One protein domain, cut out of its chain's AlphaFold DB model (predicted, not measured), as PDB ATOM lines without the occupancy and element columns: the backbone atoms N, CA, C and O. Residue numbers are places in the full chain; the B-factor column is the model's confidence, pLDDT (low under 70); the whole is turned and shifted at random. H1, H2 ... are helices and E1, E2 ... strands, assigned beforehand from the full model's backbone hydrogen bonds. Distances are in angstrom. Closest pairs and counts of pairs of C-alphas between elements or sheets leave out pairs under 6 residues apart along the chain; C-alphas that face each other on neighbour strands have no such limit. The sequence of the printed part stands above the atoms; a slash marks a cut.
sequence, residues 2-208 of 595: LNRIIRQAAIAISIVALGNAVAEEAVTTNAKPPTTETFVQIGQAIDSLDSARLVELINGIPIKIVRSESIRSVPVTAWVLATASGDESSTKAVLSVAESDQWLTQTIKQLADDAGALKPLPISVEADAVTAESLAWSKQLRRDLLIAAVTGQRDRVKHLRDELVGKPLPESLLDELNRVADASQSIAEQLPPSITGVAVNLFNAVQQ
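This is residues 2 to 208 of the 595 residues of an uncharacterized protein of Planctomycetes bacterium K23_9 (UniProt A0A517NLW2). A cluster of short helices, H3, H6, H7 and H8, packs round helix H5 in the middle of a flat body, and three helices side by side, H9, H10 and H11, their centres making a triangle, reach from it toward one end, where strand E1 lies. Toward the other end the long helix H1 packs on the body through H4 and through H12, which crosses H2 nearly at a right angle. The printed part has 207 residues, with twelve named helices and one named strand in the order H1, H2, H3, H4, H5, H6, H7, H8, E1, H9, H10, H11, H12; the class is mostly helix. It is compact, with a radius of gyration of the C-alphas of 17.8 A, and its C-alphas span 60 by 47 by 24 A.

H1, residues 2 to 29, touches H12, residues 195 to 208, with its residues 11 to 18 alone, at a steep tilt of 44 degrees, opposite ways; their closest C-alphas, Ser 14 and Val 198, are 6.6 A apart. With residues 25 to 29 alone H1 touches H4, residues 63 to 66, where the closest C-alphas are those of Thr 29 and Lys 64, 7.0 A. H12 also touches H2, residues 36 to 47, about perpendicular at 89 degrees, with the C-alphas of Gly 43 and Val 200 closest at 3.9 A. The hub is H5, residues 73 to 85, which touches six helices. It touches H12 at Val 74 and Thr 196, whose C-alphas are closest at 6.2 A. H3, residues 51 to 59, forms a helical hairpin with H2 and touches H5 at Ser 51 and Ala 82, the closest C-alphas at 5.1 A. H5 and H6, residues 88 to 98, form a helical hairpin at a shallow tilt of 22 degrees, with Ala 82 and Thr 91 closest at 5.4 A between C-alphas. H7, residues 102 to 110, touches H5 at a shallow tilt of 33 degrees, only just short of steep, with the C-alphas of Val 76 and Ile 108 closest at 6.7 A. H8, residues 112 to 117, touches H5, and also H11, residues 171 to 190, with the C-alphas of Asp 114 and Ala 183 closest at 4.9 A. H9, residues 132 to 150, touches H11 at a shallow tilt of 16 degrees, the same way, with the C-alphas of Ala 149 and Ala 188 closest at 4.5 A. H10, residues 154 to 162, forms helical hairpins with both H9 and H11. H5 and H9 only just touch, with 3 pairs of C-alphas within 8 A, the closest being Thr 77 and Val 150 at 5.4 A. E1, residues 122 to 126, pairs with no named strand; its closest C-alpha to H11 is that of Ile 123, 6.7 A from that of Ser 172. H1 and H9 are apart. Every O i to N i+4 pair is within hydrogen-bond range in H1, H2, H3, H5, H7, H8, H9, H10, H11 and H12; in H6 it is 6 of 7, and H4 is too short for such a pair.

H1 measures 40.6 A from C-alpha 2 at (14.242, -19.930, -3.299) to C-alpha 29 at (26.601, -12.660, 34.709). H11 measures 28.7 A, H9 27.2 A, H12 19.6 A and H5 18.1 A. H12 ends with C-alpha 208 at (21.330, -6.165, 1.688).

The two C-alphas farthest apart are those of Asn 30 and Asp 128, 61.1 A. The printed part has no cut, and no link is long. The mean pLDDT of the printed part is 80.1; residues 2 to 33, residue 70 and residues 127 to 133 are under 70.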
ATOM      1  N   LEU A   2      13.764 -18.924  -4.267       31.34
ATOM      2  CA  LEU A   2      14.242 -19.930  -3.299       31.34
ATOM      3  C   LEU A   2      15.539 -19.534  -2.555       31.34
ATOM      4  O   LEU A   2      15.558 -19.528  -1.332       31.34
ATOM      5  N   ASN A   3      16.582 -19.077  -3.266       40.25
ATOM      6  CA  ASN A   3      17.838 -18.611  -2.642       40.25
ATOM      7  C   ASN A   3      17.662 -17.407  -1.699       40.25
ATOM      8  O   ASN A   3      18.424 -17.254  -0.750       40.25
ATOM      9  N   ARG A   4      16.655 -16.556  -1.939       46.66
ATOM     10  CA  ARG A   4      16.350 -15.401  -1.077       46.66
ATOM     11  C   ARG A   4      15.697 -15.855   0.227       46.66
ATOM     12  O   ARG A   4      16.075 -15.378   1.288       46.66
ATOM     13  N   ILE A   5      14.777 -16.816   0.139       47.69
ATOM     14  CA  ILE A   5      14.096 -17.420   1.292       47.69
ATOM     15  C   ILE A   5      15.096 -18.203   2.151       47.69
ATOM     16  O   ILE A   5      15.125 -18.021   3.363       47.69
ATOM     17  N   ILE A   6      15.970 -19.000   1.529       46.72
ATOM     18  CA  ILE A   6      17.002 -19.778   2.233       46.72
ATOM     19  C   ILE A   6      17.984 -18.850   2.966       46.72
ATOM     20  O   ILE A   6      18.286 -19.082   4.133       46.72
ATOM     21  N   ARG A   7      18.429 -17.754   2.332       50.97
ATOM     22  CA  ARG A   7      19.300 -16.762   2.988       50.97
ATOM     23  C   ARG A   7      18.600 -16.028   4.133       50.97
ATOM     24  O   ARG A   7      19.190 -15.885   5.195       50.97
ATOM     25  N   GLN A   8      17.348 -15.602   3.954       52.19
ATOM     26  CA  GLN A   8      16.586 -14.933   5.019       52.19
ATOM     27  C   GLN A   8      16.297 -15.858   6.207       52.19
ATOM     28  O   GLN A   8      16.380 -15.415   7.350       52.19
ATOM     29  N   ALA A   9      16.028 -17.139   5.953       52.06
ATOM     30  CA  ALA A   9      15.883 -18.144   7.000       52.06
ATOM     31  C   ALA A   9      17.205 -18.366   7.753       52.06
ATOM     32  O   ALA A   9      17.201 -18.369   8.979       52.06
ATOM     33  N   ALA A  10      18.337 -18.464   7.048       53.50
ATOM     34  CA  ALA A  10      19.655 -18.587   7.673       53.50
ATOM     35  C   ALA A  10      19.987 -17.376   8.566       53.50
ATOM     36  O   ALA A  10      20.418 -17.555   9.699       53.50
ATOM     37  N   ILE A  11      19.698 -16.154   8.103       54.81
ATOM     38  CA  ILE A  11      19.885 -14.921   8.884       54.81
ATOM     39  C   ILE A  11      18.998 -14.918  10.136       54.81
ATOM     40  O   ILE A  11      19.479 -14.617  11.224       54.81
ATOM     41  N   ALA A  12      17.718 -15.278  10.010       56.59
ATOM     42  CA  ALA A  12      16.799 -15.337  11.146       56.59
ATOM     43  C   ALA A  12      17.232 -16.386  12.183       56.59
ATOM     44  O   ALA A  12      17.218 -16.107  13.379       56.59
ATOM     45  N   ILE A  13      17.685 -17.559  11.729       61.03
ATOM     46  CA  ILE A  13      18.221 -18.617  12.593       61.03
ATOM     47  C   ILE A  13      19.491 -18.135  13.306       61.03
ATOM     48  O   ILE A  13      19.617 -18.326  14.513       61.03
ATOM     49  N   SER A  14      20.396 -17.450  12.603       57.03
ATOM     50  CA  SER A  14      21.605 -16.877  13.201       57.03
ATOM     51  C   SER A  14      21.305 -15.775  14.221       57.03
ATOM     52  O   SER A  14      21.952 -15.739  15.260       57.03
ATOM     53  N   ILE A  15      20.306 -14.916  13.980       58.44
ATOM     54  CA  ILE A  15      19.867 -13.880  14.936       58.44
ATOM     55  C   ILE A  15      19.280 -14.512  16.200       58.44
ATOM     56  O   ILE A  15      19.587 -14.066  17.303       58.44
ATOM     57  N   VAL A  16      18.456 -15.550  16.053       60.31
ATOM     58  CA  VAL A  16      17.849 -16.259  17.190       60.31
ATOM     59  C   VAL A  16      18.912 -17.015  17.991       60.31
ATOM     60  O   VAL A  16      18.911 -16.942  19.216       60.31
ATOM     61  N   ALA A  17      19.862 -17.674  17.323       60.16
ATOM     62  CA  ALA A  17      20.979 -18.348  17.985       60.16
ATOM     63  C   ALA A  17      21.881 -17.361  18.751       60.16
ATOM     64  O   ALA A  17      22.245 -17.623  19.896       60.16
ATOM     65  N   LEU A  18      22.179 -16.202  18.152       62.69
ATOM     66  CA  LEU A  18      22.948 -15.125  18.776       62.69
ATOM     67  C   LEU A  18      22.212 -14.525  19.983       62.69
ATOM     68  O   LEU A  18      22.804 -14.331  21.039       62.69
ATOM     69  N   GLY A  19      20.909 -14.266  19.838       59.16
ATOM     70  CA  GLY A  19      20.063 -13.752  20.911       59.16
ATOM     71  C   GLY A  19      19.974 -14.712  22.095       59.16
ATOM     72  O   GLY A  19      20.072 -14.266  23.233       59.16
ATOM     73  N   ASN A  20      19.862 -16.018  21.837       63.44
ATOM     74  CA  ASN A  20      19.788 -17.034  22.886       63.44
ATOM     75  C   ASN A  20      21.121 -17.194  23.631       63.44
ATOM     76  O   ASN A  20      21.117 -17.139  24.855       63.44
ATOM     77  N   ALA A  21      22.251 -17.299  22.919       61.88
ATOM     78  CA  ALA A  21      23.572 -17.437  23.542       61.88
ATOM     79  C   ALA A  21      23.925 -16.231  24.429       61.88
ATOM     80  O   ALA A  21      24.405 -16.377  25.548       61.88
ATOM     81  N   VAL A  22      23.617 -15.020  23.957       60.50
ATOM     82  CA  VAL A  22      23.911 -13.777  24.682       60.50
ATOM     83  C   VAL A  22      22.934 -13.547  25.844       60.50
ATOM     84  O   VAL A  22      23.329 -13.026  26.888       60.50
ATOM     85  N   ALA A  23      21.662 -13.932  25.695       59.50
ATOM     86  CA  ALA A  23      20.671 -13.821  26.765       59.50
ATOM     87  C   ALA A  23      20.939 -14.814  27.904       59.50
ATOM     88  O   ALA A  23      20.843 -14.433  29.069       59.50
ATOM     89  N   GLU A  24      21.313 -16.053  27.584       59.62
ATOM     90  CA  GLU A  24      21.646 -17.085  28.572       59.62
ATOM     91  C   GLU A  24      22.866 -16.674  29.417       59.62
ATOM     92  O   GLU A  24      22.876 -16.831  30.637       59.62
ATOM     93  N   GLU A  25      23.849 -16.015  28.800       57.91
ATOM     94  CA  GLU A  25      25.071 -15.554  29.466       57.91
ATOM     95  C   GLU A  25      24.895 -14.230  30.240       57.91
ATOM     96  O   GLU A  25      25.545 -13.983  31.260       57.91
ATOM     97  N   ALA A  26      23.965 -13.369  29.821       57.12
ATOM     98  CA  ALA A  26      23.573 -12.187  30.592       57.12
ATOM     99  C   ALA A  26      22.844 -12.549  31.894       57.12
ATOM    100  O   ALA A  26      23.030 -11.884  32.918       57.12
ATOM    101  N   VAL A  27      22.056 -13.629  31.873       59.44
ATOM    102  CA  VAL A  27      21.378 -14.167  33.060       59.44
ATOM    103  C   VAL A  27      22.391 -14.720  34.067       59.44
ATOM    104  O   VAL A  27      22.234 -14.501  35.265       59.44
ATOM    105  N   THR A  28      23.466 -15.371  33.611       59.78
ATOM    106  CA  THR A  28      24.509 -15.907  34.509       59.78
ATOM    107  C   THR A  28      25.453 -14.832  35.054       59.78
ATOM    108  O   THR A  28      25.978 -14.978  36.158       59.78
ATOM    109  N   THR A  29      25.654 -13.727  34.329       57.97
ATOM    110  CA  THR A  29      26.601 -12.660  34.709       57.97
ATOM    111  C   THR A  29      25.967 -11.443  35.397       57.97
ATOM    112  O   THR A  29      26.708 -10.577  35.875       57.97
ATOM    113  N   ASN A  30      24.630 -11.375  35.503       61.06
ATOM    114  CA  ASN A  30      23.879 -10.226  36.041       61.06
ATOM    115  C   ASN A  30      24.230  -8.891  35.345       61.06
ATOM    116  O   ASN A  30      24.196  -7.817  35.949       61.06
ATOM    117  N   ALA A  31      24.597  -8.955  34.065       62.56
ATOM    118  CA  ALA A  31      25.006  -7.810  33.264       62.56
ATOM    119  C   ALA A  31      24.074  -7.643  32.056       62.56
ATOM    120  O   ALA A  31      23.496  -8.604  31.555       62.56
ATOM    121  N   LYS A  32      23.894  -6.401  31.593       67.62
ATOM    122  CA  LYS A  32      23.017  -6.121  30.451       67.62
ATOM    123  C   LYS A  32      23.641  -6.711  29.171       67.62
ATOM    124  O   LYS A  32      24.785  -6.362  28.876       67.62
ATOM    125  N   PRO A  33      22.921  -7.557  28.411       66.19
ATOM    126  CA  PRO A  33      23.454  -8.147  27.188       66.19
ATOM    127  C   PRO A  33      23.711  -7.076  26.115       66.19
ATOM    128  O   PRO A  33      22.949  -6.101  26.043       66.19
ATOM    129  N   PRO A  34      24.730  -7.251  25.251       71.50
ATOM    130  CA  PRO A  34      24.877  -6.442  24.045       71.50
ATOM    131  C   PRO A  34      23.630  -6.558  23.159       71.50
ATOM    132  O   PRO A  34      23.039  -7.631  23.014       71.50
ATOM    133  N   THR A  35      23.200  -5.435  22.584       78.81
ATOM    134  CA  THR A  35      21.987  -5.380  21.760       78.81
ATOM    135  C   THR A  35      22.277  -5.845  20.333       78.81
ATOM    136  O   THR A  35      23.425  -5.874  19.889       78.81
ATOM    137  N   THR A  36      21.229  -6.155  19.563       77.81
ATOM    138  CA  THR A  36      21.351  -6.421  18.118       77.81
ATOM    139  C   THR A  36      22.068  -5.279  17.391       77.81
ATOM    140  O   THR A  36      22.863  -5.528  16.492       77.81
ATOM    141  N   GLU A  37      21.842  -4.034  17.816       81.88
ATOM    142  CA  GLU A  37      22.519  -2.853  17.279       81.88
ATOM    143  C   GLU A  37      24.027  -2.866  17.570       81.88
ATOM    144  O   GLU A  37      24.818  -2.587  16.673       81.88
ATOM    145  N   THR A  38      24.448  -3.283  18.770       82.81
ATOM    146  CA  THR A  38      25.871  -3.480  19.091       82.81
ATOM    147  C   THR A  38      26.515  -4.504  18.156       82.81
ATOM    148  O   THR A  38      27.600  -4.258  17.638       82.81
ATOM    149  N   PHE A  39      25.845  -5.624  17.869       82.56
ATOM    150  CA  PHE A  39      26.368  -6.627  16.936       82.56
ATOM    151  C   PHE A  39      26.404  -6.146  15.485       82.56
ATOM    152  O   PHE A  39      27.344  -6.479  14.767       82.56
ATOM    153  N   VAL A  40      25.440  -5.328  15.055       83.12
ATOM    154  CA  VAL A  40      25.500  -4.661  13.743       83.12
ATOM    155  C   VAL A  40      26.705  -3.722  13.677       83.12
ATOM    156  O   VAL A  40      27.424  -3.747  12.684       83.12
ATOM    157  N   GLN A  41      26.978  -2.954  14.735       86.38
ATOM    158  CA  GLN A  41      28.144  -2.066  14.799       86.38
ATOM    159  C   GLN A  41      29.473  -2.837  14.829       86.38
ATOM    160  O   GLN A  41      30.421  -2.428  14.164       86.38
ATOM    161  N   ILE A  42      29.544  -3.974  15.533       87.75
ATOM    162  CA  ILE A  42      30.708  -4.879  15.496       87.75
ATOM    163  C   ILE A  42      30.905  -5.424  14.076       87.75
ATOM    164  O   ILE A  42      32.013  -5.374  13.550       87.75
ATOM    165  N   GLY A  43      29.836  -5.908  13.436       86.31
ATOM    166  CA  GLY A  43      29.880  -6.407  12.061       86.31
ATOM    167  C   GLY A  43      30.319  -5.339  11.062       86.31
ATOM    168  O   GLY A  43      31.152  -5.616  10.206       86.31
ATOM    169  N   GLN A  44      29.822  -4.111  11.221       87.75
ATOM    170  CA  GLN A  44      30.230  -2.954  10.429       87.75
ATOM    171  C   GLN A  44      31.713  -2.632  10.624       87.75
ATOM    172  O   GLN A  44      32.406  -2.405   9.640       87.75
ATOM    173  N   ALA A  45      32.198  -2.626  11.869       87.19
ATOM    174  CA  ALA A  45      33.592  -2.320  12.172       87.19
ATOM    175  C   ALA A  45      34.548  -3.402  11.637       87.19
ATOM    176  O   ALA A  45      35.608  -3.074  11.107       87.19
ATOM    177  N   ILE A  46      34.158  -4.684  11.692       88.75
ATOM    178  CA  ILE A  46      34.916  -5.783  11.069       88.75
ATOM    179  C   ILE A  46      34.905  -5.648   9.547       88.75
ATOM    180  O   ILE A  46      35.963  -5.728   8.930       88.75
ATOM    181  N   ASP A  47      33.740  -5.412   8.933       84.88
ATOM    182  CA  ASP A  47      33.653  -5.212   7.486       84.88
ATOM    183  C   ASP A  47      34.501  -4.012   7.043       84.88
ATOM    184  O   ASP A  47      35.226  -4.083   6.054       84.88
ATOM    185  N   SER A  48      34.503  -2.916   7.804       81.88
ATOM    186  CA  SER A  48      35.330  -1.752   7.504       81.88
ATOM    187  C   SER A  48      36.810  -1.907   7.860       81.88
ATOM    188  O   SER A  48      37.557  -0.995   7.506       81.88
ATOM    189  N   LEU A  49      37.217  -3.016   8.492       86.88
ATOM    190  CA  LEU A  49      38.553  -3.260   9.057       86.88
ATOM    191  C   LEU A  49      38.990  -2.179  10.071       86.88
ATOM    192  O   LEU A  49      40.159  -1.808  10.134       86.88
ATOM    193  N   ASP A  50      38.045  -1.653  10.854       86.31
ATOM    194  CA  ASP A  50      38.268  -0.570  11.817       86.31
ATOM    195  C   ASP A  50      38.547  -1.129  13.222       86.31
ATOM    196  O   ASP A  50      37.640  -1.377  14.026       86.31
ATOM    197  N   SER A  51      39.832  -1.348  13.512       88.19
ATOM    198  CA  SER A  51      40.286  -1.856  14.809       88.19
ATOM    199  C   SER A  51      39.995  -0.892  15.958       88.19
ATOM    200  O   SER A  51      39.617  -1.344  17.037       88.19
ATOM    201  N   ALA A  52      40.113   0.420  15.736       86.75
ATOM    202  CA  ALA A  52      39.888   1.424  16.772       86.75
ATOM    203  C   ALA A  52      38.418   1.445  17.206       86.75
ATOM    204  O   ALA A  52      38.118   1.421  18.403       86.75
ATOM    205  N   ARG A  53      37.491   1.392  16.240       88.25
ATOM    206  CA  ARG A  53      36.058   1.294  16.532       88.25
ATOM    207  C   ARG A  53      35.709  -0.004  17.249       88.25
ATOM    208  O   ARG A  53      34.882   0.013  18.158       88.25
ATOM    209  N   LEU A  54      36.341  -1.124  16.890       87.50
ATOM    210  CA  LEU A  54      36.154  -2.381  17.620       87.50
ATOM    211  C   LEU A  54      36.637  -2.288  19.066       87.50
ATOM    212  O   LEU A  54      35.930  -2.745  19.960       87.50
ATOM    213  N   VAL A  55      37.792  -1.671  19.316       88.12
ATOM    214  CA  VAL A  55      38.303  -1.442  20.677       88.12
ATOM    215  C   VAL A  55      37.356  -0.554  21.485       88.12
ATOM    216  O   VAL A  55      37.068  -0.862  22.640       88.12
ATOM    217  N   GLU A  56      36.813   0.506  20.887       88.69
ATOM    218  CA  GLU A  56      35.802   1.358  21.525       88.69
ATOM    219  C   GLU A  56      34.551   0.553  21.912       88.69
ATOM    220  O   GLU A  56      34.074   0.647  23.046       88.69
ATOM    221  N   LEU A  57      34.055  -0.291  21.001       87.44
ATOM    222  CA  LEU A  57      32.904  -1.159  21.252       87.44
ATOM    223  C   LEU A  57      33.198  -2.191  22.349       87.44
ATOM    224  O   LEU A  57      32.341  -2.416  23.199       87.44
ATOM    225  N   ILE A  58      34.400  -2.775  22.376       86.31
ATOM    226  CA  ILE A  58      34.844  -3.699  23.433       86.31
ATOM    227  C   ILE A  58      34.858  -2.995  24.791       86.31
ATOM    228  O   ILE A  58      34.326  -3.535  25.758       86.31
ATOM    229  N   ASN A  59      35.410  -1.783  24.868       84.25
ATOM    230  CA  ASN A  59      35.470  -1.002  26.108       84.25
ATOM    231  C   ASN A  59      34.081  -0.582  26.614       84.25
ATOM    232  O   ASN A  59      33.896  -0.370  27.813       84.25
ATOM    233  N   GLY A  60      33.098  -0.480  25.715       82.25
ATOM    234  CA  GLY A  60      31.696  -0.242  26.056       82.25
ATOM    235  C   GLY A  60      30.956  -1.466  26.615       82.25
ATOM    236  O   GLY A  60      29.855  -1.314  27.146       82.25
ATOM    237  N   ILE A  61      31.529  -2.673  26.517       81.62
ATOM    238  CA  ILE A  61      30.928  -3.919  27.010       81.62
ATOM    239  C   ILE A  61      31.518  -4.258  28.392       81.62
ATOM    240  O   ILE A  61      32.734  -4.216  28.575       81.62
ATOM    241  N   PRO A  62      30.695  -4.645  29.388       80.62
ATOM    242  CA  PRO A  62      31.202  -5.083  30.686       80.62
ATOM    243  C   PRO A  62      32.250  -6.198  30.550       80.62
ATOM    244  O   PRO A  62      31.982  -7.226  29.936       80.62
ATOM    245  N   ILE A  63      33.415  -6.044  31.191       78.50
ATOM    246  CA  ILE A  63      34.557  -6.979  31.079       78.50
ATOM    247  C   ILE A  63      34.167  -8.446  31.339       78.50
ATOM    248  O   ILE A  63      34.680  -9.346  30.681       78.50
ATOM    249  N   LYS A  64      33.226  -8.702  32.261       75.94
ATOM    250  CA  LYS A  64      32.711 -10.057  32.537       75.94
ATOM    251  C   LYS A  64      32.036 -10.705  31.320       75.94
ATOM    252  O   LYS A  64      32.160 -11.907  31.146       75.94
ATOM    253  N   ILE A  65      31.353  -9.907  30.496       75.81
ATOM    254  CA  ILE A  65      30.740 -10.338  29.233       75.81
ATOM    255  C   ILE A  65      31.811 -10.459  28.140       75.81
ATOM    256  O   ILE A  65      31.778 -11.388  27.350       75.81
ATOM    257  N   VAL A  66      32.801  -9.565  28.092       75.56
ATOM    258  CA  VAL A  66      33.885  -9.642  27.089       75.56
ATOM    259  C   VAL A  66      34.689 -10.946  27.203       75.56
ATOM    260  O   VAL A  66      35.120 -11.494  26.192       75.56
ATOM    261  N   ARG A  67      34.865 -11.455  28.427       76.94
ATOM    262  CA  ARG A  67      35.569 -12.720  28.725       76.94
ATOM    263  C   ARG A  67      34.702 -13.965  28.584       76.94
ATOM    264  O   ARG A  67      35.162 -15.075  28.841       76.94
ATOM    265  N   SER A  68      33.440 -13.782  28.229       75.31
ATOM    266  CA  SER A  68      32.501 -14.876  28.075       75.31
ATOM    267  C   SER A  68      32.865 -15.723  26.856       75.31
ATOM    268  O   SER A  68      33.465 -15.232  25.893       75.31
ATOM    269  N   GLU A  69      32.528 -17.010  26.875       71.88
ATOM    270  CA  GLU A  69      32.901 -17.927  25.793       71.88
ATOM    271  C   GLU A  69      32.255 -17.520  24.462       71.88
ATOM    272  O   GLU A  69      32.867 -17.662  23.400       71.88
ATOM    273  N   SER A  70      31.077 -16.897  24.532       69.69
ATOM    274  CA  SER A  70      30.351 -16.399  23.368       69.69
ATOM    275  C   SER A  70      30.981 -15.150  22.745       69.69
ATOM    276  O   SER A  70      30.871 -14.973  21.536       69.69
ATOM    277  N   ILE A  71      31.631 -14.267  23.518       78.25
ATOM    278  CA  ILE A  71      32.070 -12.934  23.043       78.25
ATOM    279  C   ILE A  71      33.598 -12.759  23.020       78.25
ATOM    280  O   ILE A  71      34.099 -11.890  22.302       78.25
ATOM    281  N   ARG A  72      34.369 -13.644  23.666       83.44
ATOM    282  CA  ARG A  72      35.848 -13.598  23.721       83.44
ATOM    283  C   ARG A  72      36.567 -13.597  22.365       83.44
ATOM    284  O   ARG A  72      37.740 -13.250  22.291       83.44
ATOM    285  N   SER A  73      35.883 -13.938  21.276       85.94
ATOM    286  CA  SER A  73      36.418 -13.828  19.909       85.94
ATOM    287  C   SER A  73      36.484 -12.386  19.378       85.94
ATOM    288  O   SER A  73      37.294 -12.106  18.493       85.94
ATOM    289  N   VAL A  74      35.689 -11.454  19.924       87.81
ATOM    290  CA  VAL A  74      35.676 -10.036  19.519       87.81
ATOM    291  C   VAL A  74      36.996  -9.337  19.887       87.81
ATOM    292  O   VAL A  74      37.588  -8.734  18.991       87.81
ATOM    293  N   PRO A  75      37.535  -9.460  21.122       89.38
ATOM    294  CA  PRO A  75      38.875  -8.966  21.447       89.38
ATOM    295  C   PRO A  75      39.974  -9.544  20.559       89.38
ATOM    296  O   PRO A  75      40.785  -8.788  20.036       89.38
ATOM    297  N   VAL A  76      39.985 -10.860  20.324       90.75
ATOM    298  CA  VAL A  76      41.010 -11.481  19.465       90.75
ATOM    299  C   VAL A  76      40.934 -10.925  18.042       90.75
ATOM    300  O   VAL A  76      41.955 -10.565  17.466       90.75
ATOM    301  N   THR A  77      39.723 -10.756  17.507       91.31
ATOM    302  CA  THR A  77      39.495 -10.130  16.196       91.31
ATOM    303  C   THR A  77      40.007  -8.694  16.153       91.31
ATOM    304  O   THR A  77      40.718  -8.328  15.220       91.31
ATOM    305  N   ALA A  78      39.698  -7.884  17.169       90.94
ATOM    306  CA  ALA A  78      40.179  -6.507  17.257       90.94
ATOM    307  C   ALA A  78      41.713  -6.440  17.320       90.94
ATOM    308  O   ALA A  78      42.313  -5.595  16.659       90.94
ATOM    309  N   TRP A  79      42.346  -7.354  18.059       94.19
ATOM    310  CA  TRP A  79      43.801  -7.442  18.161       94.19
ATOM    311  C   TRP A  79      44.461  -7.868  16.842       94.19
ATOM    312  O   TRP A  79      45.431  -7.235  16.423       94.19
ATOM    313  N   VAL A  80      43.923  -8.882  16.148       92.62
ATOM    314  CA  VAL A  80      44.434  -9.306  14.830       92.62
ATOM    315  C   VAL A  80      44.313  -8.160  13.824       92.62
ATOM    316  O   VAL A  80      45.278  -7.861  13.126       92.62
ATOM    317  N   LEU A  81      43.166  -7.469  13.783       91.25
ATOM    318  CA  LEU A  81      42.961  -6.323  12.891       91.25
ATOM    319  C   LEU A  81      43.884  -5.145  13.229       91.25
ATOM    320  O   LEU A  81      44.432  -4.540  12.311       91.25
ATOM    321  N   ALA A  82      44.103  -4.849  14.514       89.56
ATOM    322  CA  ALA A  82      45.036  -3.808  14.955       89.56
ATOM    323  C   ALA A  82      46.489  -4.142  14.581       89.56
ATOM    324  O   ALA A  82      47.237  -3.282  14.120       89.56
ATOM    325  N   THR A  83      46.883  -5.407  14.727       91.19
ATOM    326  CA  THR A  83      48.227  -5.877  14.366       91.19
ATOM    327  C   THR A  83      48.428  -5.828  12.851       91.19
ATOM    328  O   THR A  83      49.434  -5.298  12.375       91.19
ATOM    329  N   ALA A  84      47.433  -6.287  12.085       88.25
ATOM    330  CA  ALA A  84      47.435  -6.244  10.627       88.25
ATOM    331  C   ALA A  84      47.429  -4.807  10.077       88.25
ATOM    332  O   ALA A  84      48.015  -4.560   9.027       88.25
ATOM    333  N   SER A  85      46.807  -3.844  10.763       84.31
ATOM    334  CA  SER A  85      46.829  -2.426  10.370       84.31
ATOM    335  C   SER A  85      48.071  -1.672  10.861       84.31
ATOM    336  O   SER A  85      48.379  -0.599  10.343       84.31
ATOM    337  N   GLY A  86      48.815  -2.229  11.821       83.94
ATOM    338  CA  GLY A  86      49.934  -1.557  12.481       83.94
ATOM    339  C   GLY A  86      49.508  -0.520  13.528       83.94
ATOM    340  O   GLY A  86      50.320   0.326  13.902       83.94
ATOM    341  N   ASP A  87      48.264  -0.567  14.006       86.44
ATOM    342  CA  ASP A  87      47.756   0.305  15.065       86.44
ATOM    343  C   ASP A  87      48.240  -0.170  16.443       86.44
ATOM    344  O   ASP A  87      47.593  -0.953  17.149       86.44
ATOM    345  N   GLU A  88      49.408   0.329  16.851       88.19
ATOM    346  CA  GLU A  88      50.000   0.019  18.154       88.19
ATOM    347  C   GLU A  88      49.111   0.426  19.335       88.19
ATOM    348  O   GLU A  88      49.176  -0.201  20.396       88.19
ATOM    349  N   SER A  89      48.288   1.468  19.179       88.62
ATOM    350  CA  SER A  89      47.433   1.974  20.252       88.62
ATOM    351  C   SER A  89      46.288   1.007  20.541       88.62
ATOM    352  O   SER A  89      46.123   0.582  21.687       88.62
ATOM    353  N   SER A  90      45.588   0.560  19.494       88.75
ATOM    354  CA  SER A  90      44.561  -0.477  19.594       88.75
ATOM    355  C   SER A  90      45.156  -1.811  20.034       88.75
ATOM    356  O   SER A  90      44.579  -2.487  20.880       88.75
ATOM    357  N   THR A  91      46.350  -2.164  19.547       89.62
ATOM    358  CA  THR A  91      47.046  -3.395  19.956       89.62
ATOM    359  C   THR A  91      47.297  -3.410  21.467       89.62
ATOM    360  O   THR A  91      46.937  -4.372  22.145       89.62
ATOM    361  N   LYS A  92      47.846  -2.322  22.027       89.56
ATOM    362  CA  LYS A  92      48.076  -2.177  23.478       89.56
ATOM    363  C   LYS A  92      46.769  -2.159  24.272       89.56
ATOM    364  O   LYS A  92      46.704  -2.764  25.339       89.56
ATOM    365  N   ALA A  93      45.737  -1.496  23.753       87.56
ATOM    366  CA  ALA A  93      44.429  -1.433  24.395       87.56
ATOM    367  C   ALA A  93      43.757  -2.811  24.496       87.56
ATOM    368  O   ALA A  93      43.146  -3.110  25.514       87.56
ATOM    369  N   VAL A  94      43.889  -3.681  23.488       86.19
ATOM    370  CA  VAL A  94      43.358  -5.049  23.594       86.19
ATOM    371  C   VAL A  94      44.215  -5.918  24.515       86.19
ATOM    372  O   VAL A  94      43.673  -6.722  25.274       86.19
ATOM    373  N   LEU A  95      45.540  -5.748  24.499       87.88
ATOM    374  CA  LEU A  95      46.430  -6.497  25.390       87.88
ATOM    375  C   LEU A  95      46.106  -6.243  26.869       87.88
ATOM    376  O   LEU A  95      46.062  -7.203  27.633       87.88
ATOM    377  N   SER A  96      45.778  -5.009  27.265       85.44
ATOM    378  CA  SER A  96      45.375  -4.714  28.651       85.44
ATOM    379  C   SER A  96      44.061  -5.400  29.057       85.44
ATOM    380  O   SER A  96      43.898  -5.813  30.205       85.44
ATOM    381  N   VAL A  97      43.136  -5.605  28.111       81.50
ATOM    382  CA  VAL A  97      41.915  -6.402  28.330       81.50
ATOM    383  C   VAL A  97      42.254  -7.889  28.511       81.50
ATOM    384  O   VAL A  97      41.624  -8.566  29.331       81.50
ATOM    385  N   ALA A  98      43.261  -8.383  27.781       80.88
ATOM    386  CA  ALA A  98      43.712  -9.774  27.793       80.88
ATOM    387  C   ALA A  98      44.593 -10.146  29.001       80.88
ATOM    388  O   ALA A  98      44.603 -11.312  29.383       80.88
ATOM    389  N   GLU A  99      45.284  -9.194  29.644       79.94
ATOM    390  CA  GLU A  99      46.241  -9.437  30.747       79.94
ATOM    391  C   GLU A  99      45.682 -10.269  31.913       79.94
ATOM    392  O   GLU A  99      46.428 -10.937  32.625       79.94
ATOM    393  N   SER A 100      44.365 -10.246  32.113       74.44
ATOM    394  CA  SER A 100      43.684 -10.989  33.183       74.44
ATOM    395  C   SER A 100      42.807 -12.141  32.677       74.44
ATOM    396  O   SER A 100      41.972 -12.652  33.425       74.44
ATOM    397  N   ASP A 101      43.011 -12.569  31.429       83.00
ATOM    398  CA  ASP A 101      42.391 -13.738  30.807       83.00
ATOM    399  C   ASP A 101      43.467 -14.624  30.147       83.00
ATOM    400  O   ASP A 101      44.125 -14.261  29.166       83.00
ATOM    401  N   GLN A 102      43.658 -15.817  30.716       85.25
ATOM    402  CA  GLN A 102      44.696 -16.753  30.291       85.25
ATOM    403  C   GLN A 102      44.447 -17.305  28.879       85.25
ATOM    404  O   GLN A 102      45.408 -17.504  28.133       85.25
ATOM    405  N   TRP A 103      43.184 -17.514  28.494       87.19
ATOM    406  CA  TRP A 103      42.834 -18.015  27.164       87.19
ATOM    407  C   TRP A 103      43.110 -16.954  26.101       87.19
ATOM    408  O   TRP A 103      43.757 -17.254  25.095       87.19
ATOM    409  N   LEU A 104      42.696 -15.705  26.347       85.25
ATOM    410  CA  LEU A 104      42.974 -14.586  25.440       85.25
ATOM    411  C   LEU A 104      44.479 -14.393  25.258       85.25
ATOM    412  O   LEU A 104      44.959 -14.317  24.129       85.25
ATOM    413  N   THR A 105      45.235 -14.388  26.357       88.44
ATOM    414  CA  THR A 105      46.694 -14.230  26.318       88.44
ATOM    415  C   THR A 105      47.373 -15.352  25.527       88.44
ATOM    416  O   THR A 105      48.282 -15.088  24.739       88.44
ATOM    417  N   GLN A 106      46.959 -16.606  25.722       89.50
ATOM    418  CA  GLN A 106      47.537 -17.745  25.007       89.50
ATOM    419  C   GLN A 106      47.183 -17.725  23.517       89.50
ATOM    420  O   GLN A 106      48.064 -17.940  22.688       89.50
ATOM    421  N   THR A 107      45.933 -17.406  23.181       88.50
ATOM    422  CA  THR A 107      45.461 -17.314  21.793       88.50
ATOM    423  C   THR A 107      46.186 -16.196  21.044       88.50
ATOM    424  O   THR A 107      46.690 -16.411  19.949       88.50
ATOM    425  N   ILE A 108      46.338 -15.019  21.662       90.44
ATOM    426  CA  ILE A 108      47.099 -13.901  21.083       90.44
ATOM    427  C   ILE A 108      48.561 -14.293  20.839       90.44
ATOM    428  O   ILE A 108      49.110 -13.978  19.788       90.44
ATOM    429  N   LYS A 109      49.195 -15.018  21.772       89.69
ATOM    430  CA  LYS A 109      50.571 -15.508  21.586       89.69
ATOM    431  C   LYS A 109      50.697 -16.498  20.430       89.69
ATOM    432  O   LYS A 109      51.697 -16.457  19.729       89.69
ATOM    433  N   GLN A 110      49.715 -17.379  20.244       91.94
ATOM    434  CA  GLN A 110      49.710 -18.354  19.148       91.94
ATOM    435  C   GLN A 110      49.520 -17.684  17.783       91.94
ATOM    436  O   GLN A 110      50.171 -18.066  16.820       91.94
ATOM    437  N   LEU A 111      48.691 -16.639  17.728       92.44
ATOM    438  CA  LEU A 111      48.405 -15.882  16.507       92.44
ATOM    439  C   LEU A 111      49.434 -14.780  16.210       92.44
ATOM    440  O   LEU A 111      49.292 -14.086  15.206       92.44
ATOM    441  N   ALA A 112      50.433 -14.579  17.076       90.62
ATOM    442  CA  ALA A 112      51.361 -13.448  17.019       90.62
ATOM    443  C   ALA A 112      52.076 -13.323  15.669       90.62
ATOM    444  O   ALA A 112      52.026 -12.268  15.030       90.62
ATOM    445  N   ASP A 113      52.697 -14.416  15.234       90.44
ATOM    446  CA  ASP A 113      53.503 -14.448  14.016       90.44
ATOM    447  C   ASP A 113      52.622 -14.304  12.766       90.44
ATOM    448  O   ASP A 113      52.917 -13.489  11.888       90.44
ATOM    449  N   ASP A 114      51.484 -15.007  12.725       92.81
ATOM    450  CA  ASP A 114      50.543 -14.947  11.601       92.81
ATOM    451  C   ASP A 114      49.888 -13.564  11.476       92.81
ATOM    452  O   ASP A 114      49.799 -13.002  10.383       92.81
ATOM    453  N   ALA A 115      49.473 -12.954  12.589       90.06
ATOM    454  CA  ALA A 115      48.919 -11.601  12.586       90.06
ATOM    455  C   ALA A 115      49.975 -10.556  12.192       90.06
ATOM    456  O   ALA A 115      49.659  -9.595  11.489       90.06
ATOM    457  N   GLY A 116      51.239 -10.762  12.577       89.06
ATOM    458  CA  GLY A 116      52.369  -9.964  12.099       89.06
ATOM    459  C   GLY A 116      52.575 -10.096  10.587       89.06
ATOM    460  O   GLY A 116      52.801  -9.095   9.902       89.06
ATOM    461  N   ALA A 117      52.413 -11.302  10.038       89.12
ATOM    462  CA  ALA A 117      52.448 -11.537   8.600       89.12
ATOM    463  C   ALA A 117      51.274 -10.861   7.862       89.12
ATOM    464  O   ALA A 117      51.411 -10.485   6.704       89.12
ATOM    465  N   LEU A 118      50.148 -10.573   8.508       89.25
ATOM    466  CA  LEU A 118      49.072  -9.804   7.875       89.25
ATOM    467  C   LEU A 118      49.362  -8.303   7.730       89.25
ATOM    468  O   LEU A 118      48.564  -7.595   7.107       89.25
ATOM    469  N   LYS A 119      50.481  -7.795   8.260       87.81
ATOM    470  CA  LYS A 119      50.865  -6.390   8.097       87.81
ATOM    471  C   LYS A 119      51.147  -6.070   6.621       87.81
ATOM    472  O   LYS A 119      51.797  -6.871   5.938       87.81
ATOM    473  N   PRO A 120      50.653  -4.938   6.086       81.12
ATOM    474  CA  PRO A 120      50.927  -4.547   4.714       81.12
ATOM    475  C   PRO A 120      52.403  -4.200   4.537       81.12
ATOM    476  O   PRO A 120      52.954  -3.379   5.274       81.12
ATOM    477  N   LEU A 121      53.028  -4.834   3.546       81.12
ATOM    478  CA  LEU A 121      54.390  -4.535   3.127       81.12
ATOM    479  C   LEU A 121      54.365  -3.637   1.883       81.12
ATOM    480  O   LEU A 121      53.525  -3.847   1.005       81.12
ATOM    481  N   PRO A 122      55.255  -2.635   1.789       78.62
ATOM    482  CA  PRO A 122      55.439  -1.887   0.556       78.62
ATOM    483  C   PRO A 122      56.130  -2.783  -0.482       78.62
ATOM    484  O   PRO A 122      57.238  -3.266  -0.258       78.62
ATOM    485  N   ILE A 123      55.474  -2.992  -1.619       80.00
ATOM    486  CA  ILE A 123      55.943  -3.836  -2.719       80.00
ATOM    487  C   ILE A 123      56.315  -2.935  -3.883       80.00
ATOM    488  O   ILE A 123      55.511  -2.116  -4.319       80.00
ATOM    489  N   SER A 124      57.520  -3.096  -4.415       76.19
ATOM    490  CA  SER A 124      57.903  -2.429  -5.656       76.19
ATOM    491  C   SER A 124      57.317  -3.191  -6.841       76.19
ATOM    492  O   SER A 124      57.562  -4.391  -6.992       76.19
ATOM    493  N   VAL A 125      56.528  -2.512  -7.671       73.00
ATOM    494  CA  VAL A 125      55.948  -3.102  -8.880       73.00
ATOM    495  C   VAL A 125      56.137  -2.169 -10.064       73.00
ATOM    496  O   VAL A 125      56.014  -0.953  -9.929       73.00
ATOM    497  N   GLU A 126      56.444  -2.720 -11.235       71.62
ATOM    498  CA  GLU A 126      56.578  -1.926 -12.455       71.62
ATOM    499  C   GLU A 126      55.232  -1.266 -12.813       71.62
ATOM    500  O   GLU A 126      54.168  -1.895 -12.754       71.62
ATOM    501  N   ALA A 127      55.257   0.036 -13.122       64.69
ATOM    502  CA  ALA A 127      54.042   0.823 -13.331       64.69
ATOM    503  C   ALA A 127      53.234   0.401 -14.563       64.69
ATOM    504  O   ALA A 127      52.068   0.778 -14.661       64.69
ATOM    505  N   ASP A 128      53.823  -0.324 -15.505       64.56
ATOM    506  CA  ASP A 128      53.211  -0.888 -16.709       64.56
ATOM    507  C   ASP A 128      52.635  -2.295 -16.475       64.56
ATOM    508  O   ASP A 128      51.569  -2.607 -17.005       64.56
ATOM    509  N   ALA A 129      53.260  -3.098 -15.611       67.56
ATOM    510  CA  ALA A 129      52.830  -4.459 -15.280       67.56
ATOM    511  C   ALA A 129      51.537  -4.529 -14.436       67.56
ATOM    512  O   ALA A 129      50.917  -5.586 -14.313       67.56
ATOM    513  N   VAL A 130      51.105  -3.412 -13.844       68.50
ATOM    514  CA  VAL A 130      49.961  -3.356 -12.922       68.50
ATOM    515  C   VAL A 130      48.815  -2.544 -13.505       68.50
ATOM    516  O   VAL A 130      48.987  -1.385 -13.860       68.50
ATOM    517  N   THR A 131      47.597  -3.075 -13.526       68.19
ATOM    518  CA  THR A 131      46.400  -2.305 -13.897       68.19
ATOM    519  C   THR A 131      45.640  -1.797 -12.668       68.19
ATOM    520  O   THR A 131      45.778  -2.290 -11.549       68.19
ATOM    521  N   ALA A 132      44.784  -0.794 -12.871       65.38
ATOM    522  CA  ALA A 132      43.870  -0.316 -11.834       65.38
ATOM    523  C   ALA A 132      42.907  -1.413 -11.353       65.38
ATOM    524  O   ALA A 132      42.521  -1.451 -10.185       65.38
ATOM    525  N   GLU A 133      42.500  -2.287 -12.272       69.00
ATOM    526  CA  GLU A 133      41.625  -3.420 -11.993       69.00
ATOM    527  C   GLU A 133      42.357  -4.487 -11.191       69.00
ATOM    528  O   GLU A 133      41.829  -4.927 -10.173       69.00
ATOM    529  N   SER A 134      43.591  -4.828 -11.576       74.88
ATOM    530  CA  SER A 134      44.394  -5.799 -10.835       74.88
ATOM    531  C   SER A 134      44.690  -5.318  -9.417       74.88
ATOM    532  O   SER A 134      44.567  -6.109  -8.488       74.88
ATOM    533  N   LEU A 135      44.986  -4.029  -9.202       74.50
ATOM    534  CA  LEU A 135      45.156  -3.485  -7.845       74.50
ATOM    535  C   LEU A 135      43.868  -3.482  -7.038       74.50
ATOM    536  O   LEU A 135      43.880  -3.899  -5.883       74.50
ATOM    537  N   ALA A 136      42.766  -3.011  -7.621       73.94
ATOM    538  CA  ALA A 136      41.487  -2.976  -6.925       73.94
ATOM    539  C   ALA A 136      41.040  -4.385  -6.521       73.94
ATOM    540  O   ALA A 136      40.616  -4.593  -5.388       73.94
ATOM    541  N   TRP A 137      41.195  -5.353  -7.424       81.69
ATOM    542  CA  TRP A 137      40.932  -6.757  -7.141       81.69
ATOM    543  C   TRP A 137      41.862  -7.297  -6.049       81.69
ATOM    544  O   TRP A 137      41.381  -7.907  -5.105       81.69
ATOM    545  N   SER A 138      43.163  -7.007  -6.111       84.75
ATOM    546  CA  SER A 138      44.142  -7.485  -5.120       84.75
ATOM    547  C   SER A 138      43.874  -6.936  -3.719       84.75
ATOM    548  O   SER A 138      43.956  -7.666  -2.733       84.75
ATOM    549  N   LYS A 139      43.497  -5.655  -3.614       82.12
ATOM    550  CA  LYS A 139      43.085  -5.039  -2.346       82.12
ATOM    551  C   LYS A 139      41.784  -5.633  -1.819       82.12
ATOM    552  O   LYS A 139      41.694  -5.931  -0.630       82.12
ATOM    553  N   GLN A 140      40.803  -5.837  -2.698       83.56
ATOM    554  CA  GLN A 140      39.544  -6.480  -2.334       83.56
ATOM    555  C   GLN A 140      39.783  -7.905  -1.826       83.56
ATOM    556  O   GLN A 140      39.286  -8.260  -0.762       83.56
ATOM    557  N   LEU A 141      40.613  -8.682  -2.522       87.75
ATOM    558  CA  LEU A 141      40.975 -10.032  -2.120       87.75
ATOM    559  C   LEU A 141      41.682 -10.048  -0.762       87.75
ATOM    560  O   LEU A 141      41.303 -10.828   0.106       87.75
ATOM    561  N   ARG A 142      42.663  -9.161  -0.535       89.12
ATOM    562  CA  ARG A 142      43.325  -9.031   0.775       89.12
ATOM    563  C   ARG A 142      42.307  -8.748   1.881       89.12
ATOM    564  O   ARG A 142      42.358  -9.374   2.937       89.12
ATOM    565  N   ARG A 143      41.381  -7.816   1.646       88.50
ATOM    566  CA  ARG A 143      40.303  -7.494   2.588       88.50
ATOM    567  C   ARG A 143      39.423  -8.713   2.862       88.50
ATOM    568  O   ARG A 143      39.149  -9.001   4.023       88.50
ATOM    569  N   ASP A 144      39.004  -9.429   1.827       89.00
ATOM    570  CA  ASP A 144      38.144 -10.602   1.973       89.00
ATOM    571  C   ASP A 144      38.857 -11.752   2.701       89.00
ATOM    572  O   ASP A 144      38.241 -12.407   3.544       89.00
ATOM    573  N   LEU A 145      40.159 -11.947   2.457       91.12
ATOM    574  CA  LEU A 145      41.013 -12.888   3.191       91.12
ATOM    575  C   LEU A 145      41.121 -12.515   4.675       91.12
ATOM    576  O   LEU A 145      40.974 -13.380   5.536       91.12
ATOM    577  N   LEU A 146      41.319 -11.231   4.989       91.62
ATOM    578  CA  LEU A 146      41.354 -10.728   6.367       91.62
ATOM    579  C   LEU A 146      40.021 -10.949   7.087       91.62
ATOM    580  O   LEU A 146      40.008 -11.504   8.184       91.62
ATOM    581  N   ILE A 147      38.899 -10.564   6.468       90.62
ATOM    582  CA  ILE A 147      37.559 -10.755   7.043       90.62
ATOM    583  C   ILE A 147      37.283 -12.247   7.255       90.62
ATOM    584  O   ILE A 147      36.816 -12.638   8.324       90.62
ATOM    585  N   ALA A 148      37.589 -13.097   6.272       90.25
ATOM    586  CA  ALA A 148      37.400 -14.541   6.387       90.25
ATOM    587  C   ALA A 148      38.271 -15.150   7.501       90.25
ATOM    588  O   ALA A 148      37.779 -15.990   8.254       90.25
ATOM    589  N   ALA A 149      39.511 -14.680   7.665       91.94
ATOM    590  CA  ALA A 149      40.412 -15.114   8.729       91.94
ATOM    591  C   ALA A 149      39.864 -14.789  10.124       91.94
ATOM    592  O   ALA A 149      39.684 -15.686  10.946       91.94
ATOM    593  N   VAL A 150      39.523 -13.522  10.382       90.81
ATOM    594  CA  VAL A 150      39.069 -13.082  11.715       90.81
ATOM    595  C   VAL A 150      37.653 -13.548  12.068       90.81
ATOM    596  O   VAL A 150      37.262 -13.544  13.234       90.81
ATOM    597  N   THR A 151      36.872 -13.975  11.073       88.88
ATOM    598  CA  THR A 151      35.556 -14.602  11.283       88.88
ATOM    599  C   THR A 151      35.613 -16.132  11.353       88.88
ATOM    600  O   THR A 151      34.576 -16.761  11.575       88.88
ATOM    601  N   GLY A 152      36.794 -16.737  11.180       87.06
ATOM    602  CA  GLY A 152      37.001 -18.185  11.266       87.06
ATOM    603  C   GLY A 152      36.468 -18.988  10.075       87.06
ATOM    604  O   GLY A 152      36.158 -20.173  10.203       87.06
ATOM    605  N   GLN A 153      36.309 -18.365   8.904       89.06
ATOM    606  CA  GLN A 153      35.732 -18.981   7.702       89.06
ATOM    607  C   GLN A 153      36.802 -19.673   6.839       89.06
ATOM    608  O   GLN A 153      37.134 -19.204   5.750       89.06
ATOM    609  N   ARG A 154      37.311 -20.822   7.297       90.44
ATOM    610  CA  ARG A 154      38.382 -21.596   6.625       90.44
ATOM    611  C   ARG A 154      38.094 -21.907   5.156       90.44
ATOM    612  O   ARG A 154      38.922 -21.639   4.293       90.44
ATOM    613  N   ASP A 155      36.900 -22.420   4.859       89.31
ATOM    614  CA  ASP A 155      36.519 -22.783   3.486       89.31
ATOM    615  C   ASP A 155      36.510 -21.566   2.554       89.31
ATOM    616  O   ASP A 155      36.846 -21.674   1.374       89.31
ATOM    617  N   ARG A 156      36.168 -20.387   3.090       88.69
ATOM    618  CA  ARG A 156      36.186 -19.136   2.332       88.69
ATOM    619  C   ARG A 156      37.611 -18.674   2.056       88.69
ATOM    620  O   ARG A 156      37.876 -18.269   0.932       88.69
ATOM    621  N   VAL A 157      38.519 -18.760   3.031       91.88
ATOM    622  CA  VAL A 157      39.942 -18.448   2.812       91.88
ATOM    623  C   VAL A 157      40.519 -19.348   1.722       91.88
ATOM    624  O   VAL A 157      41.135 -18.850   0.782       91.88
ATOM    625  N   LYS A 158      40.240 -20.654   1.785       91.25
ATOM    626  CA  LYS A 158      40.658 -21.607   0.754       91.25
ATOM    627  C   LYS A 158      40.113 -21.242  -0.628       91.25
ATOM    628  O   LYS A 158      40.873 -21.203  -1.587       91.25
ATOM    629  N   HIS A 159      38.825 -20.918  -0.726       91.44
ATOM    630  CA  HIS A 159      38.222 -20.513  -1.996       91.44
ATOM    631  C   HIS A 159      38.861 -19.241  -2.575       91.44
ATOM    632  O   HIS A 159      39.193 -19.205  -3.754       91.44
ATOM    633  N   LEU A 160      39.088 -18.226  -1.737       90.62
ATOM    634  CA  LEU A 160      39.752 -16.979  -2.128       90.62
ATOM    635  C   LEU A 160      41.208 -17.212  -2.552       90.62
ATOM    636  O   LEU A 160      41.700 -16.560  -3.469       90.62
ATOM    637  N   ARG A 161      41.898 -18.168  -1.923       91.19
ATOM    638  CA  ARG A 161      43.234 -18.598  -2.344       91.19
ATOM    639  C   ARG A 161      43.203 -19.260  -3.720       91.19
ATOM    640  O   ARG A 161      44.058 -18.963  -4.545       91.19
ATOM    641  N   ASP A 162      42.220 -20.115  -3.990       88.44
ATOM    642  CA  ASP A 162      42.075 -20.758  -5.300       88.44
ATOM    643  C   ASP A 162      41.841 -19.720  -6.419       88.44
ATOM    644  O   ASP A 162      42.290 -19.922  -7.547       88.44
ATOM    645  N   GLU A 163      41.224 -18.565  -6.115       87.06
ATOM    646  CA  GLU A 163      41.062 -17.458  -7.073       87.06
ATOM    647  C   GLU A 163      42.385 -16.800  -7.511       87.06
ATOM    648  O   GLU A 163      42.407 -16.146  -8.561       87.06
ATOM    649  N   LEU A 164      43.475 -16.959  -6.748       85.44
ATOM    650  CA  LEU A 164      44.810 -16.465  -7.121       85.44
ATOM    651  C   LEU A 164      45.423 -17.271  -8.268       85.44
ATOM    652  O   LEU A 164      46.223 -16.739  -9.044       85.44
ATOM    653  N   VAL A 165      45.060 -18.549  -8.389       80.69
ATOM    654  CA  VAL A 165      45.687 -19.473  -9.334       80.69
ATOM    655  C   VAL A 165      45.366 -19.048 -10.769       80.69
ATOM    656  O   VAL A 165      44.212 -19.014 -11.192       80.69
ATOM    657  N   GLY A 166      46.407 -18.733 -11.543       71.00
ATOM    658  CA  GLY A 166      46.283 -18.371 -12.960       71.00
ATOM    659  C   GLY A 166      45.909 -16.911 -13.235       71.00
ATOM    660  O   GLY A 166      45.594 -16.577 -14.379       71.00
ATOM    661  N   LYS A 167      45.945 -16.022 -12.233       79.44
ATOM    662  CA  LYS A 167      45.769 -14.577 -12.456       79.44
ATOM    663  C   LYS A 167      47.055 -13.944 -13.010       79.44
ATOM    664  O   LYS A 167      48.127 -14.200 -12.467       79.44
ATOM    665  N   PRO A 168      46.971 -13.086 -14.047       76.62
ATOM    666  CA  PRO A 168      48.128 -12.384 -14.597       76.62
ATOM    667  C   PRO A 168      48.495 -11.195 -13.697       76.62
ATOM    668  O   PRO A 168      48.142 -10.050 -13.980       76.62
ATOM    669  N   LEU A 169      49.145 -11.479 -12.569       81.88
ATOM    670  CA  LEU A 169      49.651 -10.478 -11.630       81.88
ATOM    671  C   LEU A 169      51.181 -10.493 -11.637       81.88
ATOM    672  O   LEU A 169      51.770 -11.554 -11.848       81.88
ATOM    673  N   PRO A 170      51.830  -9.349 -11.372       83.06
ATOM    674  CA  PRO A 170      53.268  -9.319 -11.142       83.06
ATOM    675  C   PRO A 170      53.656 -10.241  -9.986       83.06
ATOM    676  O   PRO A 170      52.945 -10.303  -8.981       83.06
ATOM    677  N   GLU A 171      54.793 -10.920 -10.124       84.19
ATOM    678  CA  GLU A 171      55.282 -11.924  -9.169       84.19
ATOM    679  C   GLU A 171      55.349 -11.368  -7.740       84.19
ATOM    680  O   GLU A 171      54.796 -11.960  -6.820       84.19
ATOM    681  N   SER A 172      55.862 -10.145  -7.580       84.00
ATOM    682  CA  SER A 172      55.959  -9.474  -6.277       84.00
ATOM    683  C   SER A 172      54.608  -9.249  -5.587       84.00
ATOM    684  O   SER A 172      54.516  -9.264  -4.360       84.00
ATOM    685  N   LEU A 173      53.539  -9.057  -6.362       85.38
ATOM    686  CA  LEU A 173      52.187  -8.868  -5.845       85.38
ATOM    687  C   LEU A 173      51.503 -10.212  -5.551       85.38
ATOM    688  O   LEU A 173      50.745 -10.322  -4.586       85.38
ATOM    689  N   LEU A 174      51.787 -11.230  -6.363       88.94
ATOM    690  CA  LEU A 174      51.323 -12.597  -6.151       88.94
ATOM    691  C   LEU A 174      51.941 -13.204  -4.881       88.94
ATOM    692  O   LEU A 174      51.222 -13.808  -4.089       88.94
ATOM    693  N   ASP A 175      53.232 -12.973  -4.643       89.19
ATOM    694  CA  ASP A 175      53.944 -13.410  -3.439       89.19
ATOM    695  C   ASP A 175      53.339 -12.811  -2.165       89.19
ATOM    696  O   ASP A 175      53.081 -13.535  -1.201       89.19
ATOM    697  N   GLU A 176      53.027 -11.509  -2.166       88.62
ATOM    698  CA  GLU A 176      52.348 -10.880  -1.029       88.62
ATOM    699  C   GLU A 176      50.960 -11.482  -0.791       88.62
ATOM    700  O   GLU A 176      50.592 -11.752   0.353       88.62
ATOM    701  N   LEU A 177      50.162 -11.681  -1.843       91.12
ATOM    702  CA  LEU A 177      48.815 -12.232  -1.694       91.12
ATOM    703  C   LEU A 177      48.838 -13.679  -1.199       91.12
ATOM    704  O   LEU A 177      48.013 -14.034  -0.361       91.12
ATOM    705  N   ASN A 178      49.797 -14.489  -1.654       92.06
ATOM    706  CA  ASN A 178      50.007 -15.841  -1.142       92.06
ATOM    707  C   ASN A 178      50.408 -15.823   0.335       92.06
ATOM    708  O   ASN A 178      49.806 -16.534   1.135       92.06
ATOM    709  N   ARG A 179      51.346 -14.946   0.717       92.50
ATOM    710  CA  ARG A 179      51.760 -14.750   2.113       92.50
ATOM    711  C   ARG A 179      50.581 -14.376   3.012       92.50
ATOM    712  O   ARG A 179      50.432 -14.934   4.097       92.50
ATOM    713  N   VAL A 180      49.725 -13.457   2.558       92.75
ATOM    714  CA  VAL A 180      48.497 -13.083   3.277       92.75
ATOM    715  C   VAL A 180      47.522 -14.255   3.338       92.75
ATOM    716  O   VAL A 180      46.968 -14.507   4.401       92.75
ATOM    717  N   ALA A 181      47.314 -14.983   2.241       93.38
ATOM    718  CA  ALA A 181      46.403 -16.121   2.207       93.38
ATOM    719  C   ALA A 181      46.842 -17.247   3.158       93.38
ATOM    720  O   ALA A 181      45.998 -17.808   3.853       93.38
ATOM    721  N   ASP A 182      48.143 -17.541   3.234       94.31
ATOM    722  CA  ASP A 182      48.710 -18.528   4.159       94.31
ATOM    723  C   ASP A 182      48.506 -18.114   5.624       94.31
ATOM    724  O   ASP A 182      47.978 -18.895   6.419       94.31
ATOM    725  N   ALA A 183      48.824 -16.861   5.970       94.25
ATOM    726  CA  ALA A 183      48.592 -16.328   7.315       94.25
ATOM    727  C   ALA A 183      47.094 -16.310   7.675       94.25
ATOM    728  O   ALA A 183      46.696 -16.736   8.760       94.25
ATOM    729  N   SER A 184      46.236 -15.879   6.747       94.81
ATOM    730  CA  SER A 184      44.778 -15.894   6.900       94.81
ATOM    731  C   SER A 184      44.230 -17.306   7.117       94.81
ATOM    732  O   SER A 184      43.304 -17.479   7.911       94.81
ATOM    733  N   GLN A 185      44.790 -18.309   6.438       94.19
ATOM    734  CA  GLN A 185      44.390 -19.706   6.587       94.19
ATOM    735  C   GLN A 185      44.768 -20.228   7.974       94.19
ATOM    736  O   GLN A 185      43.908 -20.783   8.656       94.19
ATOM    737  N   SER A 186      46.005 -19.983   8.422       93.56
ATOM    738  CA  SER A 186      46.458 -20.359   9.767       93.56
ATOM    739  C   SER A 186      45.591 -19.718  10.857       93.56
ATOM    740  O   SER A 186      45.109 -20.399  11.766       93.56
ATOM    741  N   ILE A 187      45.275 -18.426  10.722       92.88
ATOM    742  CA  ILE A 187      44.402 -17.713  11.664       92.88
ATOM    743  C   ILE A 187      42.987 -18.305  11.663       92.88
ATOM    744  O   ILE A 187      42.442 -18.557  12.735       92.88
ATOM    745  N   ALA A 188      42.392 -18.583  10.498       91.12
ATOM    746  CA  ALA A 188      41.072 -19.220  10.411       91.12
ATOM    747  C   ALA A 188      41.065 -20.655  10.977       91.12
ATOM    748  O   ALA A 188      40.037 -21.159  11.438       91.12
ATOM    749  N   GLU A 189      42.198 -21.355  10.927       90.19
ATOM    750  CA  GLU A 189      42.373 -22.678  11.527       90.19
ATOM    751  C   GLU A 189      42.431 -22.631  13.052       90.19
ATOM    752  O   GLU A 189      41.929 -23.532  13.725       90.19
ATOM    753  N   GLN A 190      42.957 -21.553  13.611       87.88
ATOM    754  CA  GLN A 190      43.049 -21.359  15.055       87.88
ATOM    755  C   GLN A 190      41.799 -20.675  15.637       87.88
ATOM    756  O   GLN A 190      41.422 -20.943  16.777       87.88
ATOM    757  N   LEU A 191      41.105 -19.850  14.847       84.19
ATOM    758  CA  LEU A 191      39.849 -19.192  15.202       84.19
ATOM    759  C   LEU A 191      38.660 -19.934  14.577       84.19
ATOM    760  O   LEU A 191      38.381 -19.749  13.395       84.19
ATOM    761  N   PRO A 192      37.921 -20.770  15.326       70.81
ATOM    762  CA  PRO A 192      36.704 -21.374  14.797       70.81
ATOM    763  C   PRO A 192      35.634 -20.302  14.504       70.81
ATOM    764  O   PRO A 192      35.687 -19.207  15.075       70.81
ATOM    765  N   PRO A 193      34.631 -20.611  13.657       76.56
ATOM    766  CA  PRO A 193      33.505 -19.719  13.407       76.56
ATOM    767  C   PRO A 193      32.877 -19.244  14.718       76.56
ATOM    768  O   PRO A 193      32.508 -20.054  15.569       76.56
ATOM    769  N   SER A 194      32.773 -17.929  14.886       76.50
ATOM    770  CA  SER A 194      32.407 -17.315  16.162       76.50
ATOM    771  C   SER A 194      31.338 -16.228  15.999       76.50
ATOM    772  O   SER A 194      30.835 -15.966  14.900       76.50
ATOM    773  N   ILE A 195      30.997 -15.566  17.109       81.06
ATOM    774  CA  ILE A 195      30.065 -14.432  17.170       81.06
ATOM    775  C   ILE A 195      30.440 -13.316  16.178       81.06
ATOM    776  O   ILE A 195      29.556 -12.614  15.692       81.06
ATOM    777  N   THR A 196      31.726 -13.170  15.832       84.00
ATOM    778  CA  THR A 196      32.206 -12.157  14.881       84.00
ATOM    779  C   THR A 196      31.747 -12.466  13.461       84.00
ATOM    780  O   THR A 196      31.276 -11.570  12.761       84.00
ATOM    781  N   GLY A 197      31.761 -13.739  13.058       83.12
ATOM    782  CA  GLY A 197      31.186 -14.186  11.789       83.12
ATOM    783  C   GLY A 197      29.678 -13.950  11.718       83.12
ATOM    784  O   GLY A 197      29.163 -13.515  10.685       83.12
ATOM    785  N   VAL A 198      28.962 -14.163  12.826       81.19
ATOM    786  CA  VAL A 198      27.521 -13.874  12.890       81.19
ATOM    787  C   VAL A 198      27.248 -12.371  12.822       81.19
ATOM    788  O   VAL A 198      26.351 -11.956  12.090       81.19
ATOM    789  N   ALA A 199      28.038 -11.548  13.516       83.44
ATOM    790  CA  ALA A 199      27.938 -10.091  13.481       83.44
ATOM    791  C   ALA A 199      28.137  -9.534  12.061       83.44
ATOM    792  O   ALA A 199      27.334  -8.723  11.599       83.44
ATOM    793  N   VAL A 200      29.145 -10.023  11.328       84.56
ATOM    794  CA  VAL A 200      29.376  -9.652   9.920       84.56
ATOM    795  C   VAL A 200      28.205 -10.081   9.032       84.56
ATOM    796  O   VAL A 200      27.717  -9.291   8.227       84.56
ATOM    797  N   ASN A 201      27.690 -11.303   9.199       81.19
ATOM    798  CA  ASN A 201      26.527 -11.771   8.439       81.19
ATOM    799  C   ASN A 201      25.263 -10.949   8.735       81.19
ATOM    800  O   ASN A 201      24.485 -10.670   7.822       81.19
ATOM    801  N   LEU A 202      25.070 -10.535   9.988       78.75
ATOM    802  CA  LEU A 202      23.973  -9.668  10.402       78.75
ATOM    803  C   LEU A 202      24.086  -8.279   9.764       78.75
ATOM    804  O   LEU A 202      23.108  -7.787   9.204       78.75
ATOM    805  N   PHE A 203      25.272  -7.669   9.798       82.38
ATOM    806  CA  PHE A 203      25.535  -6.397   9.126       82.38
ATOM    807  C   PHE A 203      25.267  -6.491   7.617       82.38
ATOM    808  O   PHE A 203      24.505  -5.691   7.072       82.38
ATOM    809  N   ASN A 204      25.795  -7.526   6.959       77.94
ATOM    810  CA  ASN A 204      25.573  -7.770   5.532       77.94
ATOM    811  C   ASN A 204      24.089  -7.969   5.201       77.94
ATOM    812  O   ASN A 204      23.617  -7.494   4.173       77.94
ATOM    813  N   ALA A 205      23.327  -8.627   6.077       72.94
ATOM    814  CA  ALA A 205      21.887  -8.782   5.916       72.94
ATOM    815  C   ALA A 205      21.132  -7.448   6.013       72.94
ATOM    816  O   ALA A 205      20.195  -7.218   5.244       72.94
ATOM    817  N   VAL A 206      21.529  -6.569   6.940       73.44
ATOM    818  CA  VAL A 206      20.965  -5.216   7.067       73.44
ATOM    819  C   VAL A 206      21.280  -4.393   5.818       73.44
ATOM    820  O   VAL A 206      20.355  -3.869   5.201       73.44
ATOM    821  N   GLN A 207      22.541  -4.377   5.375       72.50
ATOM    822  CA  GLN A 207      22.963  -3.712   4.137       72.50
ATOM    823  C   GLN A 207      22.218  -4.244   2.910       72.50
ATOM    824  O   GLN A 207      21.719  -3.479   2.087       72.50
ATOM    825  N   GLN A 208      22.063  -5.562   2.796       73.12
ATOM    826  CA  GLN A 208      21.330  -6.165   1.688       73.12
ATOM    827  C   GLN A 208      19.842  -5.793   1.717       73.12
ATOM    828  O   GLN A 208      19.244  -5.578   0.667       73.12
TER     829      GLN A 208